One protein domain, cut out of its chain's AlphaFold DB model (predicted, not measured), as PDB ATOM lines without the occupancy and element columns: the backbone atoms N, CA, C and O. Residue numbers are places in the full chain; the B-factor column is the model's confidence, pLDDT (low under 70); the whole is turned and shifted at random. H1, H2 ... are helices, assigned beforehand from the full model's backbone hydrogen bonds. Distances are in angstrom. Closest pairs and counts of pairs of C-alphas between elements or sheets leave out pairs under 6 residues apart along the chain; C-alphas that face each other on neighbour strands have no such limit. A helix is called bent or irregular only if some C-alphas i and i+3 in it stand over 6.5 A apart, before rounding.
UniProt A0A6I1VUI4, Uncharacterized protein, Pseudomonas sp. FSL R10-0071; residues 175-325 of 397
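Overview. This is residues 175 to 325 of the 397 residues of an uncharacterized protein of Pseudomonas sp. FSL R10-0071 (UniProt A0A6I1VUI4). Two three-helix bundles sit end to end, joined by the long bent helix H3: arm H3a packs with H1 and H2, arm H3b with H4 and H5. The printed part has 151 residues with five named helices, H1 to H5 in order along the chain, which hold 129 of them, and no named strand; the class is all helix. The whole is loose, radius of gyration of the C-alphas 21.7 A, spanning 66 by 34 by 24 A.

Arrangement. Start at H3, residues 235 to 280, one helix by its hydrogen bonds but bent: H3a, 235 to 253, and H3b, 256 to 280, stand at a steep tilt of 51 degrees, and C-alphas 253 and 256 are 7.2 A apart. H3a touches H2, residues 204 to 225, as a hairpin; the closest C-alphas, Leu 213 and Ile 246, are 6.2 A apart. With H1, residues 177 to 200, they form an up-and-down bundle, each running against the one before. H3b, H4, residues 283 to 300, and H5, residues 305 to 323, form another. H4 has 11 of 14 O i to N i+4 pairs within hydrogen-bond range.

Along the chain. Find C-alpha 177 at (-16.411, -36.042, -40.368); H1 runs 34.8 A. H5 ends at C-alpha 323, (-58.932, -20.149, -56.153).

Size, cuts and confidence. The farthest C-alphas, Asp 231 and Asp 283, are 66.8 A apart. The printed part has no cut and no long link; residues 224 to 237 are among those under pLDDT 70.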
ATOM      1  N   VAL A 175     -20.008 -41.266 -36.847       58.03
ATOM      2  CA  VAL A 175     -19.956 -39.841 -37.198       58.03
ATOM      3  C   VAL A 175     -19.061 -39.691 -38.415       58.03
ATOM      4  O   VAL A 175     -17.846 -39.896 -38.327       58.03
ATOM      5  N   ASP A 176     -19.655 -39.346 -39.552       62.84
ATOM      6  CA  ASP A 176     -18.891 -38.954 -40.733       62.84
ATOM      7  C   ASP A 176     -18.378 -37.521 -40.532       62.84
ATOM      8  O   ASP A 176     -19.148 -36.578 -40.339       62.84
ATOM      9  N   THR A 177     -17.057 -37.345 -40.569       63.94
ATOM     10  CA  THR A 177     -16.411 -36.042 -40.368       63.94
ATOM     11  C   THR A 177     -16.776 -35.029 -41.443       63.94
ATOM     12  O   THR A 177     -16.819 -33.831 -41.161       63.94
ATOM     13  N   ARG A 178     -17.066 -35.482 -42.668       66.31
ATOM     14  CA  ARG A 178     -17.456 -34.596 -43.772       66.31
ATOM     15  C   ARG A 178     -18.867 -34.060 -43.581       66.31
ATOM     16  O   ARG A 178     -19.096 -32.869 -43.798       66.31
ATOM     17  N   LEU A 179     -19.788 -34.926 -43.156       66.94
ATOM     18  CA  LEU A 179     -21.151 -34.519 -42.815       66.94
ATOM     19  C   LEU A 179     -21.125 -33.554 -41.631       66.94
ATOM     20  O   LEU A 179     -21.684 -32.468 -41.735       66.94
ATOM     21  N   LEU A 180     -20.364 -33.874 -40.578       68.69
ATOM     22  CA  LEU A 180     -20.224 -33.004 -39.413       68.69
ATOM     23  C   LEU A 180     -19.714 -31.604 -39.791       68.69
ATOM     24  O   LEU A 180     -20.308 -30.612 -39.384       68.69
ATOM     25  N   ALA A 181     -18.653 -31.506 -40.599       69.00
ATOM     26  CA  ALA A 181     -18.118 -30.214 -41.034       69.00
ATOM     27  C   ALA A 181     -19.146 -29.401 -41.840       69.00
ATOM     28  O   ALA A 181     -19.287 -28.195 -41.644       69.00
ATOM     29  N   THR A 182     -19.896 -30.070 -42.719       71.94
ATOM     30  CA  THR A 182     -20.936 -29.424 -43.532       71.94
ATOM     31  C   THR A 182     -22.087 -28.918 -42.660       71.94
ATOM     32  O   THR A 182     -22.524 -27.780 -42.815       71.94
ATOM     33  N   GLU A 183     -22.547 -29.730 -41.710       70.62
ATOM     34  CA  GLU A 183     -23.617 -29.370 -40.775       70.62
ATOM     35  C   GLU A 183     -23.222 -28.222 -39.844       70.62
ATOM     36  O   GLU A 183     -24.041 -27.352 -39.557       70.62
ATOM     37  N   VAL A 184     -21.971 -28.193 -39.378       76.44
ATOM     38  CA  VAL A 184     -21.460 -27.117 -38.518       76.44
ATOM     39  C   VAL A 184     -21.447 -25.781 -39.272       76.44
ATOM     40  O   VAL A 184     -21.930 -24.786 -38.734       76.44
ATOM     41  N   LEU A 185     -20.985 -25.755 -40.527       77.00
ATOM     42  CA  LEU A 185     -21.019 -24.546 -41.369       77.00
ATOM     43  C   LEU A 185     -22.453 -24.074 -41.659       77.00
ATOM     44  O   LEU A 185     -22.747 -22.876 -41.688       77.00
ATOM     45  N   GLN A 186     -23.377 -25.013 -41.860       76.75
ATOM     46  CA  GLN A 186     -24.794 -24.681 -42.024       76.75
ATOM     47  C   GLN A 186     -25.385 -24.092 -40.742       76.75
ATOM     48  O   GLN A 186     -26.156 -23.134 -40.810       76.75
ATOM     49  N   LEU A 187     -25.021 -24.642 -39.581       78.62
ATOM     50  CA  LEU A 187     -25.454 -24.126 -38.287       78.62
ATOM     51  C   LEU A 187     -24.912 -22.711 -38.039       78.62
ATOM     52  O   LEU A 187     -25.649 -21.877 -37.521       78.62
ATOM     53  N   GLU A 188     -23.680 -22.422 -38.469       79.94
ATOM     54  CA  GLU A 188     -23.076 -21.084 -38.403       79.94
ATOM     55  C   GLU A 188     -23.838 -20.083 -39.277       79.94
ATOM     56  O   GLU A 188     -24.189 -18.989 -38.843       79.94
ATOM     57  N   THR A 189     -24.187 -20.482 -40.499       82.06
ATOM     58  CA  THR A 189     -24.983 -19.616 -41.377       82.06
ATOM     59  C   THR A 189     -26.351 -19.318 -40.750       82.06
ATOM     60  O   THR A 189     -26.775 -18.166 -40.717       82.06
ATOM     61  N   LYS A 190     -27.019 -20.341 -40.193       79.38
ATOM     62  CA  LYS A 190     -28.326 -20.197 -39.530       79.38
ATOM     63  C   LYS A 190     -28.250 -19.312 -38.279       79.38
ATOM     64  O   LYS A 190     -29.129 -18.478 -38.071       79.38
ATOM     65  N   ILE A 191     -27.228 -19.472 -37.434       83.44
ATOM     66  CA  ILE A 191     -27.115 -18.655 -36.218       83.44
ATOM     67  C   ILE A 191     -26.827 -17.192 -36.558       83.44
ATOM     68  O   ILE A 191     -27.400 -16.305 -35.933       83.44
ATOM     69  N   GLN A 192     -26.020 -16.934 -37.590       83.75
ATOM     70  CA  GLN A 192     -25.708 -15.579 -38.031       83.75
ATOM     71  C   GLN A 192     -26.959 -14.849 -38.535       83.75
ATOM     72  O   GLN A 192     -27.214 -13.719 -38.117       83.75
ATOM     73  N   THR A 193     -27.789 -15.514 -39.346       82.88
ATOM     74  CA  THR A 193     -29.072 -14.945 -39.791       82.88
ATOM     75  C   THR A 193     -30.018 -14.675 -38.619       82.88
ATOM     76  O   THR A 193     -30.680 -13.642 -38.577       82.88
ATOM     77  N   GLU A 194     -30.051 -15.560 -37.619       80.25
ATOM     78  CA  GLU A 194     -30.885 -15.362 -36.427       80.25
ATOM     79  C   GLU A 194     -30.390 -14.206 -35.542       80.25
ATOM     80  O   GLU A 194     -31.206 -13.503 -34.944       80.25
ATOM     81  N   ILE A 195     -29.075 -13.967 -35.473       82.88
ATOM     82  CA  ILE A 195     -28.497 -12.807 -34.776       82.88
ATOM     83  C   ILE A 195     -28.915 -11.511 -35.474       82.88
ATOM     84  O   ILE A 195     -29.395 -10.593 -34.805       82.88
ATOM     85  N   GLU A 196     -28.766 -11.439 -36.797       82.75
ATOM     86  CA  GLU A 196     -29.151 -10.266 -37.594       82.75
ATOM     87  C   GLU A 196     -30.641  -9.941 -37.422       82.75
ATOM     88  O   GLU A 196     -31.009  -8.801 -37.119       82.75
ATOM     89  N   ASP A 197     -31.497 -10.960 -37.489       79.19
ATOM     90  CA  ASP A 197     -32.932 -10.823 -37.242       79.19
ATOM     91  C   ASP A 197     -33.248 -10.387 -35.805       79.19
ATOM     92  O   ASP A 197     -34.147  -9.573 -35.572       79.19
ATOM     93  N   ALA A 198     -32.551 -10.938 -34.807       78.25
ATOM     94  CA  ALA A 198     -32.757 -10.573 -33.408       78.25
ATOM     95  C   ALA A 198     -32.372  -9.108 -33.154       78.25
ATOM     96  O   ALA A 198     -33.075  -8.402 -32.426       78.25
ATOM     97  N   GLN A 199     -31.299  -8.635 -33.792       80.50
ATOM     98  CA  GLN A 199     -30.878  -7.236 -33.748       80.50
ATOM     99  C   GLN A 199     -31.894  -6.321 -34.447       80.50
ATOM    100  O   GLN A 199     -32.259  -5.285 -33.885       80.50
ATOM    101  N   ALA A 200     -32.411  -6.721 -35.615       81.19
ATOM    102  CA  ALA A 200     -33.440  -5.978 -36.346       81.19
ATOM    103  C   ALA A 200     -34.753  -5.847 -35.552       81.19
ATOM    104  O   ALA A 200     -35.392  -4.797 -35.570       81.19
ATOM    105  N   ASN A 201     -35.122  -6.882 -34.794       76.50
ATOM    106  CA  ASN A 201     -36.317  -6.899 -33.946       76.50
ATOM    107  C   ASN A 201     -36.103  -6.283 -32.546       76.50
ATOM    108  O   ASN A 201     -36.950  -6.445 -31.668       76.50
ATOM    109  N   HIS A 202     -34.974  -5.599 -32.309       78.81
ATOM    110  CA  HIS A 202     -34.597  -5.010 -31.013       78.81
ATOM    111  C   HIS A 202     -34.561  -6.008 -29.837       78.81
ATOM    112  O   HIS A 202     -34.624  -5.618 -28.667       78.81
ATOM    113  N   ASN A 203     -34.411  -7.305 -30.120       76.25
ATOM    114  CA  ASN A 203     -34.266  -8.346 -29.110       76.25
ATOM    115  C   ASN A 203     -32.792  -8.501 -28.704       76.25
ATOM    116  O   ASN A 203     -32.129  -9.494 -29.010       76.25
ATOM    117  N   HIS A 204     -32.274  -7.494 -27.998       76.56
ATOM    118  CA  HIS A 204     -30.863  -7.426 -27.607       76.56
ATOM    119  C   HIS A 204     -30.425  -8.556 -26.654       76.56
ATOM    120  O   HIS A 204     -29.280  -8.996 -26.725       76.56
ATOM    121  N   ASP A 205     -31.318  -9.061 -25.791       78.44
ATOM    122  CA  ASP A 205     -31.007 -10.183 -24.885       78.44
ATOM    123  C   ASP A 205     -30.935 -11.525 -25.638       78.44
ATOM    124  O   ASP A 205     -30.071 -12.356 -25.355       78.44
ATOM    125  N   GLY A 206     -31.802 -11.731 -26.636       76.19
ATOM    126  CA  GLY A 206     -31.730 -12.885 -27.536       76.19
ATOM    127  C   GLY A 206     -30.464 -12.871 -28.393       76.19
ATOM    128  O   GLY A 206     -29.739 -13.866 -28.419       76.19
ATOM    129  N   ALA A 207     -30.151 -11.726 -29.009       78.25
ATOM    130  CA  ALA A 207     -28.951 -11.549 -29.829       78.25
ATOM    131  C   ALA A 207     -27.666 -11.834 -29.035       78.25
ATOM    132  O   ALA A 207     -26.840 -12.625 -29.477       78.25
ATOM    133  N   ALA A 208     -27.538 -11.307 -27.812       81.44
ATOM    134  CA  ALA A 208     -26.359 -11.537 -26.973       81.44
ATOM    135  C   ALA A 208     -26.176 -13.011 -26.555       81.44
ATOM    136  O   ALA A 208     -25.053 -13.460 -26.318       81.44
ATOM    137  N   LYS A 209     -27.265 -13.781 -26.422       83.00
ATOM    138  CA  LYS A 209     -27.189 -15.226 -26.136       83.00
ATOM    139  C   LYS A 209     -26.825 -16.028 -27.384       83.00
ATOM    140  O   LYS A 209     -26.048 -16.972 -27.271       83.00
ATOM    141  N   LEU A 210     -27.341 -15.638 -28.549       82.00
ATOM    142  CA  LEU A 210     -26.983 -16.247 -29.832       82.00
ATOM    143  C   LEU A 210     -25.523 -15.958 -30.208       82.00
ATOM    144  O   LEU A 210     -24.831 -16.872 -30.637       82.00
ATOM    145  N   GLU A 211     -25.016 -14.749 -29.958       84.56
ATOM    146  CA  GLU A 211     -23.602 -14.396 -30.171       84.56
ATOM    147  C   GLU A 211     -22.660 -15.285 -29.345       84.56
ATOM    148  O   GLU A 211     -21.696 -15.821 -29.881       84.56
ATOM    149  N   LYS A 212     -22.982 -15.555 -28.071       87.56
ATOM    150  CA  LYS A 212     -22.195 -16.488 -27.240       87.56
ATOM    151  C   LYS A 212     -22.165 -17.906 -27.808       87.56
ATOM    152  O   LYS A 212     -21.127 -18.557 -27.783       87.56
ATOM    153  N   LEU A 213     -23.302 -18.390 -28.308       84.81
ATOM    154  CA  LEU A 213     -23.380 -19.697 -28.958       84.81
ATOM    155  C   LEU A 213     -22.619 -19.713 -30.292       84.81
ATOM    156  O   LEU A 213     -22.065 -20.748 -30.654       84.81
ATOM    157  N   ASN A 214     -22.556 -18.580 -30.997       85.56
ATOM    158  CA  ASN A 214     -21.768 -18.436 -32.218       85.56
ATOM    159  C   ASN A 214     -20.267 -18.509 -31.921       85.56
ATOM    160  O   ASN A 214     -19.549 -19.222 -32.614       85.56
ATOM    161  N   ASP A 215     -19.800 -17.866 -30.849       84.69
ATOM    162  CA  ASP A 215     -18.402 -17.963 -30.406       84.69
ATOM    163  C   ASP A 215     -18.025 -19.416 -30.054       84.69
ATOM    164  O   ASP A 215     -16.971 -19.923 -30.456       84.69
ATOM    165  N   GLU A 216     -18.911 -20.126 -29.343       83.81
ATOM    166  CA  GLU A 216     -18.742 -21.556 -29.059       83.81
ATOM    167  C   GLU A 216     -18.713 -22.389 -30.353       83.81
ATOM    168  O   GLU A 216     -17.892 -23.302 -30.483       83.81
ATOM    169  N   LEU A 217     -19.543 -22.056 -31.342       83.56
ATOM    170  CA  LEU A 217     -19.583 -22.742 -32.632       83.56
ATOM    171  C   LEU A 217     -18.332 -22.476 -33.481       83.56
ATOM    172  O   LEU A 217     -17.789 -23.402 -34.076       83.56
ATOM    173  N   GLN A 218     -17.813 -21.251 -33.488       81.44
ATOM    174  CA  GLN A 218     -16.557 -20.922 -34.164       81.44
ATOM    175  C   GLN A 218     -15.376 -21.665 -33.540       81.44
ATOM    176  O   GLN A 218     -14.517 -22.185 -34.258       81.44
ATOM    177  N   SER A 219     -15.358 -21.803 -32.210       81.12
ATOM    178  CA  SER A 219     -14.354 -22.632 -31.535       81.12
ATOM    179  C   SER A 219     -14.440 -24.101 -31.969       81.12
ATOM    180  O   SER A 219     -13.414 -24.726 -32.237       81.12
ATOM    181  N   LEU A 220     -15.658 -24.628 -32.157       78.50
ATOM    182  CA  LEU A 220     -15.891 -25.969 -32.695       78.50
ATOM    183  C   LEU A 220     -15.449 -26.119 -34.147       78.50
ATOM    184  O   LEU A 220     -14.924 -27.172 -34.498       78.50
ATOM    185  N   ILE A 221     -15.637 -25.101 -34.991       75.69
ATOM    186  CA  ILE A 221     -15.170 -25.122 -36.384       75.69
ATOM    187  C   ILE A 221     -13.651 -25.285 -36.408       75.69
ATOM    188  O   ILE A 221     -13.146 -26.171 -37.098       75.69
ATOM    189  N   VAL A 222     -12.929 -24.505 -35.601       77.19
ATOM    190  CA  VAL A 222     -11.466 -24.594 -35.495       77.19
ATOM    191  C   VAL A 222     -11.028 -25.956 -34.943       77.19
ATOM    192  O   VAL A 222     -10.128 -26.577 -35.510       77.19
ATOM    193  N   GLU A 223     -11.688 -26.459 -33.893       73.25
ATOM    194  CA  GLU A 223     -11.434 -27.805 -33.351       73.25
ATOM    195  C   GLU A 223     -11.693 -28.891 -34.417       73.25
ATOM    196  O   GLU A 223     -10.869 -29.787 -34.597       73.25
ATOM    197  N   SER A 224     -12.776 -28.784 -35.192       67.69
ATOM    198  CA  SER A 224     -13.145 -29.753 -36.234       67.69
ATOM    199  C   SER A 224     -12.205 -29.729 -37.441       67.69
ATOM    200  O   SER A 224     -11.872 -30.784 -37.976       67.69
ATOM    201  N   ALA A 225     -11.714 -28.549 -37.831       65.44
ATOM    202  CA  ALA A 225     -10.749 -28.382 -38.915       65.44
ATOM    203  C   ALA A 225      -9.358 -28.922 -38.547       65.44
ATOM    204  O   ALA A 225      -8.566 -29.252 -39.430       65.44
ATOM    205  N   SER A 226      -9.059 -29.014 -37.247       64.75
ATOM    206  CA  SER A 226      -7.809 -29.582 -36.737       64.75
ATOM    207  C   SER A 226      -7.811 -31.115 -36.657       64.75
ATOM    208  O   SER A 226      -6.748 -31.715 -36.495       64.75
ATOM    209  N   LEU A 227      -8.975 -31.758 -36.812       61.00
ATOM    210  CA  LEU A 227      -9.099 -33.214 -36.791       61.00
ATOM    211  C   LEU A 227      -8.760 -33.837 -38.148       61.00
ATOM    212  O   LEU A 227      -9.270 -33.441 -39.196       61.00
ATOM    213  N   SER A 228      -7.944 -34.888 -38.118       55.16
ATOM    214  CA  SER A 228      -7.666 -35.717 -39.292       55.16
ATOM    215  C   SER A 228      -8.871 -36.598 -39.649       55.16
ATOM    216  O   SER A 228      -9.578 -37.111 -38.774       55.16
ATOM    217  N   SER A 229      -9.081 -36.856 -40.948       51.16
ATOM    218  CA  SER A 229     -10.131 -37.763 -41.442       51.16
ATOM    219  C   SER A 229      -9.982 -39.211 -40.952       51.16
ATOM    220  O   SER A 229     -10.959 -39.955 -40.997       51.16
ATOM    221  N   ASP A 230      -8.823 -39.581 -40.401       48.38
ATOM    222  CA  ASP A 230      -8.516 -40.920 -39.865       48.38
ATOM    223  C   ASP A 230      -8.558 -41.037 -38.328       48.38
ATOM    224  O   ASP A 230      -8.393 -42.132 -37.795       48.38
ATOM    225  N   ASP A 231      -8.792 -39.946 -37.592       49.81
ATOM    226  CA  ASP A 231      -8.824 -39.986 -36.124       49.81
ATOM    227  C   ASP A 231     -10.063 -40.720 -35.581       49.81
ATOM    228  O   ASP A 231     -11.150 -40.165 -35.480       49.81
ATOM    229  N   VAL A 232      -9.913 -41.986 -35.191       53.25
ATOM    230  CA  VAL A 232     -10.969 -42.817 -34.562       53.25
ATOM    231  C   VAL A 232     -11.206 -42.430 -33.083       53.25
ATOM    232  O   VAL A 232     -11.707 -43.216 -32.284       53.25
ATOM    233  N   THR A 233     -10.788 -41.235 -32.673       54.22
ATOM    234  CA  THR A 233     -10.754 -40.778 -31.280       54.22
ATOM    235  C   THR A 233     -12.111 -40.270 -30.788       54.22
ATOM    236  O   THR A 233     -12.891 -39.675 -31.534       54.22
ATOM    237  N   ASP A 234     -12.347 -40.432 -29.478       60.62
ATOM    238  CA  ASP A 234     -13.532 -39.956 -28.742       60.62
ATOM    239  C   ASP A 234     -13.832 -38.457 -28.931       60.62
ATOM    240  O   ASP A 234     -14.926 -37.981 -28.620       60.62
ATOM    241  N   ASP A 235     -12.866 -37.691 -29.435       63.41
ATOM    242  CA  ASP A 235     -12.996 -36.260 -29.680       63.41
ATOM    243  C   ASP A 235     -14.034 -35.944 -30.765       63.41
ATOM    244  O   ASP A 235     -14.758 -34.959 -30.626       63.41
ATOM    245  N   ARG A 236     -14.236 -36.826 -31.759       66.81
ATOM    246  CA  ARG A 236     -15.334 -36.680 -32.736       66.81
ATOM    247  C   ARG A 236     -16.705 -36.693 -32.064       66.81
ATOM    248  O   ARG A 236     -17.548 -35.849 -32.362       66.81
ATOM    249  N   PHE A 237     -16.907 -37.603 -31.110       66.56
ATOM    250  CA  PHE A 237     -18.164 -37.700 -30.365       66.56
ATOM    251  C   PHE A 237     -18.377 -36.500 -29.447       66.56
ATOM    252  O   PHE A 237     -19.505 -36.037 -29.297       66.56
ATOM    253  N   LYS A 238     -17.302 -35.951 -28.868       71.00
ATOM    254  CA  LYS A 238     -17.384 -34.720 -28.070       71.00
ATOM    255  C   LYS A 238     -17.782 -33.521 -28.926       71.00
ATOM    256  O   LYS A 238     -18.594 -32.720 -28.467       71.00
ATOM    257  N   LEU A 239     -17.232 -33.385 -30.135       72.06
ATOM    258  CA  LEU A 239     -17.610 -32.303 -31.048       72.06
ATOM    259  C   LEU A 239     -19.066 -32.413 -31.480       72.06
ATOM    260  O   LEU A 239     -19.779 -31.415 -31.476       72.06
ATOM    261  N   GLU A 240     -19.530 -33.619 -31.787       70.25
ATOM    262  CA  GLU A 240     -20.931 -33.850 -32.118       70.25
ATOM    263  C   GLU A 240     -21.864 -33.558 -30.935       70.25
ATOM    264  O   GLU A 240     -22.866 -32.861 -31.099       70.25
ATOM    265  N   ASP A 241     -21.525 -34.019 -29.727       73.00
ATOM    266  CA  ASP A 241     -22.305 -33.724 -28.521       73.00
ATOM    267  C   ASP A 241     -22.336 -32.208 -28.240       73.00
ATOM    268  O   ASP A 241     -23.373 -31.671 -27.843       73.00
ATOM    269  N   LYS A 242     -21.224 -31.491 -28.465       75.94
ATOM    270  CA  LYS A 242     -21.169 -30.023 -28.371       75.94
ATOM    271  C   LYS A 242     -22.024 -29.357 -29.464       75.94
ATOM    272  O   LYS A 242     -22.807 -28.471 -29.131       75.94
ATOM    273  N   LYS A 243     -21.965 -29.814 -30.723       80.56
ATOM    274  CA  LYS A 243     -22.828 -29.339 -31.825       80.56
ATOM    275  C   LYS A 243     -24.303 -29.487 -31.462       80.56
ATOM    276  O   LYS A 243     -25.058 -28.529 -31.584       80.56
ATOM    277  N   CYS A 244     -24.704 -30.660 -30.968       74.00
ATOM    278  CA  CYS A 244     -26.087 -30.917 -30.563       74.00
ATOM    279  C   CYS A 244     -26.527 -29.963 -29.446       74.00
ATOM    280  O   CYS A 244     -27.632 -29.434 -29.502       74.00
ATOM    281  N   LYS A 245     -25.662 -29.683 -28.460       79.62
ATOM    282  CA  LYS A 245     -25.957 -28.709 -27.393       79.62
ATOM    283  C   LYS A 245     -26.134 -27.290 -27.923       79.62
ATOM    284  O   LYS A 245     -27.079 -26.619 -27.521       79.62
ATOM    285  N   ILE A 246     -25.266 -26.843 -28.830       76.62
ATOM    286  CA  ILE A 246     -25.392 -25.519 -29.450       76.62
ATOM    287  C   ILE A 246     -26.681 -25.446 -30.268       76.62
ATOM    288  O   ILE A 246     -27.459 -24.512 -30.098       76.62
ATOM    289  N   ALA A 247     -26.967 -26.463 -31.084       75.31
ATOM    290  CA  ALA A 247     -28.205 -26.542 -31.851       75.31
ATOM    291  C   ALA A 247     -29.449 -26.518 -30.943       75.31
ATOM    292  O   ALA A 247     -30.417 -25.823 -31.251       75.31
ATOM    293  N   GLN A 248     -29.421 -27.220 -29.806       76.25
ATOM    294  CA  GLN A 248     -30.484 -27.172 -28.794       76.25
ATOM    295  C   GLN A 248     -30.639 -25.769 -28.198       76.25
ATOM    296  O   GLN A 248     -31.763 -25.281 -28.102       76.25
ATOM    297  N   GLY A 249     -29.533 -25.104 -27.853       75.50
ATOM    298  CA  GLY A 249     -29.543 -23.735 -27.338       75.50
ATOM    299  C   GLY A 249     -30.137 -22.740 -28.337       75.50
ATOM    300  O   GLY A 249     -31.000 -21.944 -27.970       75.50
ATOM    301  N   ILE A 250     -29.753 -22.831 -29.614       76.75
ATOM    302  CA  ILE A 250     -30.330 -22.011 -30.690       76.75
ATOM    303  C   ILE A 250     -31.833 -22.279 -30.807       76.75
ATOM    304  O   ILE A 250     -32.624 -21.337 -30.846       76.75
ATOM    305  N   PHE A 251     -32.241 -23.551 -30.831       73.38
ATOM    306  CA  PHE A 251     -33.647 -23.937 -30.953       73.38
ATOM    307  C   PHE A 251     -34.492 -23.397 -29.791       73.38
ATOM    308  O   PHE A 251     -35.590 -22.898 -30.006       73.38
ATOM    309  N   GLU A 252     -33.979 -23.447 -28.562       77.06
ATOM    310  CA  GLU A 252     -34.677 -22.936 -27.378       77.06
ATOM    311  C   GLU A 252     -34.788 -21.408 -27.380       77.06
ATOM    312  O   GLU A 252     -35.842 -20.868 -27.043       77.06
ATOM    313  N   LEU A 253     -33.738 -20.704 -27.815       75.44
ATOM    314  CA  LEU A 253     -33.739 -19.242 -27.924       75.44
ATOM    315  C   LEU A 253     -34.641 -18.726 -29.054       75.44
ATOM    316  O   LEU A 253     -35.183 -17.627 -28.949       75.44
ATOM    317  N   THR A 254     -34.826 -19.515 -30.113       72.94
ATOM    318  CA  THR A 254     -35.658 -19.166 -31.279       72.94
ATOM    319  C   THR A 254     -37.081 -19.729 -31.203       72.94
ATOM    320  O   THR A 254     -37.932 -19.354 -32.013       72.94
ATOM    321  N   ALA A 255     -37.393 -20.581 -30.219       71.94
ATOM    322  CA  ALA A 255     -38.698 -21.232 -30.087       71.94
ATOM    323  C   ALA A 255     -39.863 -20.233 -29.992       71.94
ATOM    324  O   ALA A 255     -40.879 -20.407 -30.661       71.94
ATOM    325  N   SER A 256     -39.712 -19.165 -29.203       72.44
ATOM    326  CA  SER A 256     -40.735 -18.117 -29.075       72.44
ATOM    327  C   SER A 256     -40.974 -17.390 -30.399       72.44
ATOM    328  O   SER A 256     -42.115 -17.310 -30.845       72.44
ATOM    329  N   LYS A 257     -39.900 -16.966 -31.079       74.94
ATOM    330  CA  LYS A 257     -39.962 -16.331 -32.408       74.94
ATOM    331  C   LYS A 257     -40.696 -17.219 -33.413       74.94
ATOM    332  O   LYS A 257     -41.533 -16.723 -34.157       74.94
ATOM    333  N   ARG A 258     -40.421 -18.527 -33.427       71.69
ATOM    334  CA  ARG A 258     -41.094 -19.476 -34.331       71.69
ATOM    335  C   ARG A 258     -42.587 -19.585 -34.052       71.69
ATOM    336  O   ARG A 258     -43.371 -19.592 -34.993       71.69
ATOM    337  N   ILE A 259     -42.984 -19.642 -32.779       76.56
ATOM    338  CA  ILE A 259     -44.402 -19.646 -32.393       76.56
ATOM    339  C   ILE A 259     -45.072 -18.345 -32.850       76.56
ATOM    340  O   ILE A 259     -46.166 -18.386 -33.410       76.56
ATOM    341  N   ASP A 260     -44.422 -17.203 -32.641       78.38
ATOM    342  CA  ASP A 260     -44.965 -15.899 -33.022       78.38
ATOM    343  C   ASP A 260     -45.066 -15.747 -34.547       78.38
ATOM    344  O   ASP A 260     -46.095 -15.297 -35.053       78.38
ATOM    345  N   ALA A 261     -44.058 -16.204 -35.293       79.38
ATOM    346  CA  ALA A 261     -44.070 -16.237 -36.752       79.38
ATOM    347  C   ALA A 261     -45.168 -17.166 -37.298       79.38
ATOM    348  O   ALA A 261     -45.923 -16.766 -38.185       79.38
ATOM    349  N   ALA A 262     -45.318 -18.369 -36.732       78.56
ATOM    350  CA  ALA A 262     -46.376 -19.307 -37.110       78.56
ATOM    351  C   ALA A 262     -47.771 -18.713 -36.850       78.56
ATOM    352  O   ALA A 262     -48.664 -18.813 -37.693       78.56
ATOM    353  N   LYS A 263     -47.958 -18.017 -35.719       82.56
ATOM    354  CA  LYS A 263     -49.205 -17.298 -35.409       82.56
ATOM    355  C   LYS A 263     -49.469 -16.152 -36.377       82.56
ATOM    356  O   LYS A 263     -50.603 -15.998 -36.826       82.56
ATOM    357  N   ALA A 264     -48.454 -15.352 -36.696       83.81
ATOM    358  CA  ALA A 264     -48.584 -14.251 -37.645       83.81
ATOM    359  C   ALA A 264     -48.986 -14.763 -39.037       83.81
ATOM    360  O   ALA A 264     -49.933 -14.246 -39.627       83.81
ATOM    361  N   ASN A 265     -48.334 -15.829 -39.515       82.75
ATOM    362  CA  ASN A 265     -48.677 -16.486 -40.775       82.75
ATOM    363  C   ASN A 265     -50.116 -17.029 -40.757       82.75
ATOM    364  O   ASN A 265     -50.902 -16.739 -41.656       82.75
ATOM    365  N   TYR A 266     -50.502 -17.738 -39.692       86.00
ATOM    366  CA  TYR A 266     -51.867 -18.237 -39.526       86.00
ATOM    367  C   TYR A 266     -52.908 -17.109 -39.597       86.00
ATOM    368  O   TYR A 266     -53.909 -17.233 -40.302       86.00
ATOM    369  N   LEU A 267     -52.678 -15.989 -38.899       85.94
ATOM    370  CA  LEU A 267     -53.589 -14.839 -38.907       85.94
ATOM    371  C   LEU A 267     -53.705 -14.202 -40.297       85.94
ATOM    372  O   LEU A 267     -54.811 -13.835 -40.702       85.94
ATOM    373  N   GLN A 268     -52.594 -14.106 -41.028       86.75
ATOM    374  CA  GLN A 268     -52.577 -13.595 -42.395       86.75
ATOM    375  C   GLN A 268     -53.386 -14.504 -43.330       86.75
ATOM    376  O   GLN A 268     -54.377 -14.066 -43.913       86.75
ATOM    377  N   VAL A 269     -53.051 -15.798 -43.375       84.75
ATOM    378  CA  VAL A 269     -53.763 -16.800 -44.186       84.75
ATOM    379  C   VAL A 269     -55.245 -16.858 -43.820       84.75
ATOM    380  O   VAL A 269     -56.098 -16.986 -44.700       84.75
ATOM    381  N   LYS A 270     -55.588 -16.735 -42.535       88.19
ATOM    382  CA  LYS A 270     -56.976 -16.659 -42.068       88.19
ATOM    383  C   LYS A 270     -57.699 -15.453 -42.657       88.19
ATOM    384  O   LYS A 270     -58.816 -15.617 -43.145       88.19
ATOM    385  N   SER A 271     -57.096 -14.266 -42.604       87.62
ATOM    386  CA  SER A 271     -57.677 -13.044 -43.173       87.62
ATOM    387  C   SER A 271     -57.922 -13.195 -44.676       87.62
ATOM    388  O   SER A 271     -59.018 -12.906 -45.169       87.62
ATOM    389  N   ASP A 272     -56.939 -13.737 -45.392       85.25
ATOM    390  CA  ASP A 272     -56.998 -13.925 -46.842       85.25
ATOM    391  C   ASP A 272     -58.051 -14.977 -47.225       85.25
ATOM    392  O   ASP A 272     -58.875 -14.769 -48.116       85.25
ATOM    393  N   THR A 273     -58.100 -16.095 -46.495       86.00
ATOM    394  CA  THR A 273     -59.093 -17.162 -46.697       86.00
ATOM    395  C   THR A 273     -60.503 -16.699 -46.346       86.00
ATOM    396  O   THR A 273     -61.442 -17.013 -47.074       86.00
ATOM    397  N   ALA A 274     -60.680 -15.930 -45.271       87.31
ATOM    398  CA  ALA A 274     -61.985 -15.397 -44.887       87.31
ATOM    399  C   ALA A 274     -62.538 -14.429 -45.941       87.31
ATOM    400  O   ALA A 274     -63.703 -14.550 -46.324       87.31
ATOM    401  N   SER A 275     -61.691 -13.530 -46.451       87.19
ATOM    402  CA  SER A 275     -62.049 -12.600 -47.529       87.19
ATOM    403  C   SER A 275     -62.442 -13.365 -48.798       87.19
ATOM    404  O   SER A 275     -63.523 -13.156 -49.352       87.19
ATOM    405  N   MET A 276     -61.641 -14.364 -49.178       83.19
ATOM    406  CA  MET A 276     -61.896 -15.224 -50.337       83.19
ATOM    407  C   MET A 276     -63.217 -16.011 -50.224       83.19
ATOM    408  O   MET A 276     -64.000 -16.081 -51.173       83.19
ATOM    409  N   VAL A 277     -63.505 -16.588 -49.052       87.62
ATOM    410  CA  VAL A 277     -64.758 -17.317 -48.779       87.62
ATOM    411  C   VAL A 277     -65.972 -16.381 -48.805       87.62
ATOM    412  O   VAL A 277     -67.065 -16.787 -49.218       87.62
ATOM    413  N   GLN A 278     -65.811 -15.133 -48.367       85.12
ATOM    414  CA  GLN A 278     -66.886 -14.145 -48.403       85.12
ATOM    415  C   GLN A 278     -67.241 -13.755 -49.842       85.12
ATOM    416  O   GLN A 278     -68.428 -13.726 -50.177       85.12
ATOM    417  N   GLU A 279     -66.233 -13.506 -50.676       83.75
ATOM    418  CA  GLU A 279     -66.400 -13.063 -52.062       83.75
ATOM    419  C   GLU A 279     -66.831 -14.191 -53.008       83.75
ATOM    420  O   GLU A 279     -67.726 -13.998 -53.828       83.75
ATOM    421  N   SER A 280     -66.205 -15.366 -52.894       80.06
ATOM    422  CA  SER A 280     -66.298 -16.448 -53.891       80.06
ATOM    423  C   SER A 280     -66.619 -17.832 -53.304       80.06
ATOM    424  O   SER A 280     -66.662 -18.818 -54.041       80.06
ATOM    425  N   GLY A 281     -66.826 -17.939 -51.989       79.12
ATOM    426  CA  GLY A 281     -67.073 -19.215 -51.310       79.12
ATOM    427  C   GLY A 281     -68.530 -19.685 -51.378       79.12
ATOM    428  O   GLY A 281     -69.467 -18.893 -51.247       79.12
ATOM    429  N   ASN A 282     -68.724 -20.998 -51.520       84.94
ATOM    430  CA  ASN A 282     -70.038 -21.645 -51.441       84.94
ATOM    431  C   ASN A 282     -70.437 -21.972 -49.982       84.94
ATOM    432  O   ASN A 282     -69.644 -21.829 -49.048       84.94
ATOM    433  N   ASP A 283     -71.670 -22.445 -49.768       84.56
ATOM    434  CA  ASP A 283     -72.167 -22.765 -48.419       84.56
ATOM    435  C   ASP A 283     -71.336 -23.851 -47.714       84.56
ATOM    436  O   ASP A 283     -71.119 -23.779 -46.504       84.56
ATOM    437  N   ARG A 284     -70.802 -24.826 -48.463       85.56
ATOM    438  CA  ARG A 284     -69.947 -25.889 -47.916       85.56
ATOM    439  C   ARG A 284     -68.618 -25.340 -47.394       85.56
ATOM    440  O   ARG A 284     -68.221 -25.693 -46.291       85.56
ATOM    441  N   GLU A 285     -67.954 -24.468 -48.143       85.50
ATOM    442  CA  GLU A 285     -66.684 -23.837 -47.755       85.50
ATOM    443  C   GLU A 285     -66.867 -22.856 -46.605       85.50
ATOM    444  O   GLU A 285     -66.035 -22.796 -45.704       85.50
ATOM    445  N   ARG A 286     -67.993 -22.136 -46.576       87.31
ATOM    446  CA  ARG A 286     -68.370 -21.299 -45.428       87.31
ATOM    447  C   ARG A 286     -68.549 -22.133 -44.164       87.31
ATOM    448  O   ARG A 286     -68.153 -21.693 -43.086       87.31
ATOM    449  N   HIS A 287     -69.137 -23.324 -44.278       87.69
ATOM    450  CA  HIS A 287     -69.228 -24.263 -43.163       87.69
ATOM    451  C   HIS A 287     -67.858 -24.821 -42.758       87.69
ATOM    452  O   HIS A 287     -67.548 -24.802 -41.571       87.69
ATOM    453  N   GLN A 288     -67.017 -25.224 -43.712       85.06
ATOM    454  CA  GLN A 288     -65.657 -25.705 -43.437       85.06
ATOM    455  C   GLN A 288     -64.795 -24.642 -42.748       85.06
ATOM    456  O   GLN A 288     -64.166 -24.933 -41.736       85.06
ATOM    457  N   LEU A 289     -64.831 -23.390 -43.218       88.06
ATOM    458  CA  LEU A 289     -64.129 -22.285 -42.566       88.06
ATOM    459  C   LEU A 289     -64.596 -22.114 -41.114       88.06
ATOM    460  O   LEU A 289     -63.772 -21.967 -40.219       88.06
ATOM    461  N   LYS A 290     -65.910 -22.174 -40.855       87.19
ATOM    462  CA  LYS A 290     -66.446 -22.086 -39.486       87.19
ATOM    463  C   LYS A 290     -65.971 -23.232 -38.596       87.19
ATOM    464  O   LYS A 290     -65.692 -22.989 -37.428       87.19
ATOM    465  N   GLU A 291     -65.880 -24.454 -39.118       87.38
ATOM    466  CA  GLU A 291     -65.357 -25.599 -38.361       87.38
ATOM    467  C   GLU A 291     -63.874 -25.435 -38.014       87.38
ATOM    468  O   GLU A 291     -63.489 -25.711 -36.877       87.38
ATOM    469  N   ILE A 292     -63.064 -24.942 -38.956       84.12
ATOM    470  CA  ILE A 292     -61.639 -24.667 -38.728       84.12
ATOM    471  C   ILE A 292     -61.483 -23.564 -37.671       84.12
ATOM    472  O   ILE A 292     -60.768 -23.741 -36.685       84.12
ATOM    473  N   LEU A 293     -62.227 -22.461 -37.807       85.12
ATOM    474  CA  LEU A 293     -62.203 -21.352 -36.848       85.12
ATOM    475  C   LEU A 293     -62.724 -21.752 -35.460       85.12
ATOM    476  O   LEU A 293     -62.230 -21.255 -34.456       85.12
ATOM    477  N   ALA A 294     -63.672 -22.687 -35.363       85.00
ATOM    478  CA  ALA A 294     -64.142 -23.189 -34.071       85.00
ATOM    479  C   ALA A 294     -63.057 -23.958 -33.294       85.00
ATOM    480  O   ALA A 294     -63.149 -24.082 -32.074       85.00
ATOM    481  N   ARG A 295     -62.033 -24.480 -33.982       82.50
ATOM    482  CA  ARG A 295     -60.887 -25.170 -33.369       82.50
ATOM    483  C   ARG A 295     -59.690 -24.246 -33.139       82.50
ATOM    484  O   ARG A 295     -58.737 -24.652 -32.485       82.50
ATOM    485  N   GLU A 296     -59.743 -23.008 -33.623       78.50
ATOM    486  CA  GLU A 296     -58.639 -22.041 -33.611       78.50
ATOM    487  C   GLU A 296     -58.051 -21.802 -32.215       78.50
ATOM    488  O   GLU A 296     -56.829 -21.795 -32.060       78.50
ATOM    489  N   GLU A 297     -58.897 -21.667 -31.188       73.25
ATOM    490  CA  GLU A 297     -58.441 -21.444 -29.808       73.25
ATOM    491  C   GLU A 297     -57.534 -22.582 -29.311       73.25
ATOM    492  O   GLU A 297     -56.582 -22.342 -28.571       73.25
ATOM    493  N   LEU A 298     -57.750 -23.818 -29.775       75.19
ATOM    494  CA  LEU A 298     -56.907 -24.963 -29.414       75.19
ATOM    495  C   LEU A 298     -55.512 -24.885 -30.053       75.19
ATOM    496  O   LEU A 298     -54.552 -25.407 -29.484       75.19
ATOM    497  N   HIS A 299     -55.392 -24.239 -31.215       70.62
ATOM    498  CA  HIS A 299     -54.142 -24.132 -31.969       70.62
ATOM    499  C   HIS A 299     -53.340 -22.886 -31.569       70.62
ATOM    500  O   HIS A 299     -52.150 -23.001 -31.280       70.62
ATOM    501  N   ILE A 300     -53.981 -21.717 -31.453       69.50
ATOM    502  CA  ILE A 300     -53.311 -20.446 -31.110       69.50
ATOM    503  C   ILE A 300     -52.765 -20.451 -29.676       69.50
ATOM    504  O   ILE A 300     -51.716 -19.857 -29.403       69.50
ATOM    505  N   HIS A 301     -53.440 -21.136 -28.752       71.62
ATOM    506  CA  HIS A 301     -52.943 -21.308 -27.387       71.62
ATOM    507  C   HIS A 301     -51.964 -22.476 -27.240       71.62
ATOM    508  O   HIS A 301     -51.413 -22.672 -26.156       71.62
ATOM    509  N   SER A 302     -51.720 -23.244 -28.305       68.44
ATOM    510  CA  SER A 302     -50.741 -24.319 -28.255       68.44
ATOM    511  C   SER A 302     -49.315 -23.763 -28.239       68.44
ATOM    512  O   SER A 302     -48.989 -22.784 -28.910       68.44
ATOM    513  N   THR A 303     -48.448 -24.410 -27.462       66.50
ATOM    514  CA  THR A 303     -47.007 -24.113 -27.405       66.50
ATOM    515  C   THR A 303     -46.234 -24.798 -28.539       66.50
ATOM    516  O   THR A 303     -45.019 -24.666 -28.610       66.50
ATOM    517  N   ASN A 304     -46.910 -25.558 -29.409       70.00
ATOM    518  CA  ASN A 304     -46.272 -26.350 -30.457       70.00
ATOM    519  C   ASN A 304     -46.500 -25.685 -31.837       70.00
ATOM    520  O   ASN A 304     -47.634 -25.715 -32.326       70.00
ATOM    521  N   PRO A 305     -45.451 -25.118 -32.474       73.38
ATOM    522  CA  PRO A 305     -45.530 -24.506 -33.802       73.38
ATOM    523  C   PRO A 305     -46.121 -25.423 -34.875       73.38
ATOM    524  O   PRO A 305     -46.949 -24.977 -35.662       73.38
ATOM    525  N   GLU A 306     -45.792 -26.718 -34.862       74.00
ATOM    526  CA  GLU A 306     -46.244 -27.658 -35.896       74.00
ATOM    527  C   GLU A 306     -47.768 -27.811 -35.913       74.00
ATOM    528  O   GLU A 306     -48.381 -28.014 -36.961       74.00
ATOM    529  N   ARG A 307     -48.415 -27.688 -34.746       76.19
ATOM    530  CA  ARG A 307     -49.882 -27.720 -34.658       76.19
ATOM    531  C   ARG A 307     -50.523 -26.472 -35.249       76.19
ATOM    532  O   ARG A 307     -51.661 -26.558 -35.708       76.19
ATOM    533  N   ILE A 308     -49.829 -25.338 -35.192       79.69
ATOM    534  CA  ILE A 308     -50.264 -24.086 -35.814       79.69
ATOM    535  C   ILE A 308     -50.068 -24.206 -37.326       79.69
ATOM    536  O   ILE A 308     -51.010 -23.953 -38.067       79.69
ATOM    537  N   ASP A 309     -48.919 -24.707 -37.778       79.00
ATOM    538  CA  ASP A 309     -48.621 -24.903 -39.203       79.00
ATOM    539  C   ASP A 309     -49.570 -25.904 -39.875       79.00
ATOM    540  O   ASP A 309     -50.024 -25.678 -41.001       79.00
ATOM    541  N   ALA A 310     -49.955 -26.977 -39.179       80.31
ATOM    542  CA  ALA A 310     -50.962 -27.916 -39.668       80.31
ATOM    543  C   ALA A 310     -52.333 -27.241 -39.866       80.31
ATOM    544  O   ALA A 310     -52.988 -27.465 -40.886       80.31
ATOM    545  N   ALA A 311     -52.751 -26.382 -38.930       82.19
ATOM    546  CA  ALA A 311     -53.989 -25.611 -39.054       82.19
ATOM    547  C   ALA A 311     -53.893 -24.554 -40.173       82.19
ATOM    548  O   ALA A 311     -54.839 -24.375 -40.942       82.19
ATOM    549  N   THR A 312     -52.735 -23.903 -40.324       84.50
ATOM    550  CA  THR A 312     -52.446 -22.987 -41.439       84.50
ATOM    551  C   THR A 312     -52.558 -23.708 -42.780       84.50
ATOM    552  O   THR A 312     -53.204 -23.204 -43.697       84.50
ATOM    553  N   SER A 313     -52.009 -24.920 -42.887       81.62
ATOM    554  CA  SER A 313     -52.077 -25.747 -44.099       81.62
ATOM    555  C   SER A 313     -53.517 -26.138 -44.452       81.62
ATOM    556  O   SER A 313     -53.890 -26.176 -45.626       81.62
ATOM    557  N   GLU A 314     -54.361 -26.396 -43.447       83.88
ATOM    558  CA  GLU A 314     -55.789 -26.667 -43.651       83.88
ATOM    559  C   GLU A 314     -56.520 -25.443 -44.236       83.88
ATOM    560  O   GLU A 314     -57.279 -25.583 -45.200       83.88
ATOM    561  N   LEU A 315     -56.229 -24.236 -43.728       84.25
ATOM    562  CA  LEU A 315     -56.750 -22.982 -44.285       84.25
ATOM    563  C   LEU A 315     -56.243 -22.726 -45.708       84.25
ATOM    564  O   LEU A 315     -57.040 -22.404 -46.587       84.25
ATOM    565  N   GLN A 316     -54.948 -22.918 -45.963       81.69
ATOM    566  CA  GLN A 316     -54.362 -22.761 -47.299       81.69
ATOM    567  C   GLN A 316     -54.991 -23.721 -48.309       81.69
ATOM    568  O   GLN A 316     -55.289 -23.331 -49.437       81.69
ATOM    569  N   ARG A 317     -55.260 -24.967 -47.908       80.75
ATOM    570  CA  ARG A 317     -55.946 -25.937 -48.765       80.75
ATOM    571  C   ARG A 317     -57.356 -25.470 -49.121       80.75
ATOM    572  O   ARG A 317     -57.754 -25.601 -50.278       80.75
ATOM    573  N   LEU A 318     -58.102 -24.926 -48.158       82.44
ATOM    574  CA  LEU A 318     -59.424 -24.347 -48.411       82.44
ATOM    575  C   LEU A 318     -59.330 -23.129 -49.341       82.44
ATOM    576  O   LEU A 318     -60.090 -23.029 -50.303       82.44
ATOM    577  N   HIS A 319     -58.368 -22.239 -49.098       79.81
ATOM    578  CA  HIS A 319     -58.098 -21.076 -49.939       79.81
ATOM    579  C   HIS A 319     -57.821 -21.488 -51.392       79.81
ATOM    580  O   HIS A 319     -58.470 -21.000 -52.319       79.81
ATOM    581  N   PHE A 320     -56.929 -22.461 -51.590       75.31
ATOM    582  CA  PHE A 320     -56.581 -22.973 -52.910       75.31
ATOM    583  C   PHE A 320     -57.762 -23.659 -53.606       75.31
ATOM    584  O   PHE A 320     -57.942 -23.495 -54.808       75.31
ATOM    585  N   GLN A 321     -58.617 -24.384 -52.876       80.81
ATOM    586  CA  GLN A 321     -59.836 -24.972 -53.450       80.81
ATOM    587  C   GLN A 321     -60.783 -23.913 -54.027       80.81
ATOM    588  O   GLN A 321     -61.442 -24.161 -55.040       80.81
ATOM    589  N   ILE A 322     -60.848 -22.736 -53.405       80.62
ATOM    590  CA  ILE A 322     -61.676 -21.633 -53.892       80.62
ATOM    591  C   ILE A 322     -61.023 -20.987 -55.113       80.62
ATOM    592  O   ILE A 322     -61.695 -20.857 -56.140       80.62
ATOM    593  N   LEU A 323     -59.723 -20.682 -55.036       77.00
ATOM    594  CA  LEU A 323     -58.932 -20.149 -56.153       77.00
ATOM    595  C   LEU A 323     -58.991 -21.048 -57.393       77.00
ATOM    596  O   LEU A 323     -59.211 -20.563 -58.497       77.00
ATOM    597  N   ALA A 324     -58.892 -22.367 -57.223       71.38
ATOM    598  CA  ALA A 324     -58.890 -23.348 -58.312       71.38
ATOM    599  C   ALA A 324     -60.209 -23.422 -59.112       71.38
ATOM    600  O   ALA A 324     -60.315 -24.202 -60.061       71.38
ATOM    601  N   ARG A 325     -61.227 -22.639 -58.737       77.50
ATOM    602  CA  ARG A 325     -62.482 -22.473 -59.488       77.50
ATOM    603  C   ARG A 325     -62.644 -21.076 -60.075       77.50
ATOM    604  O   ARG A 325     -63.571 -20.855 -60.851       77.50
TER     605      ARG A 325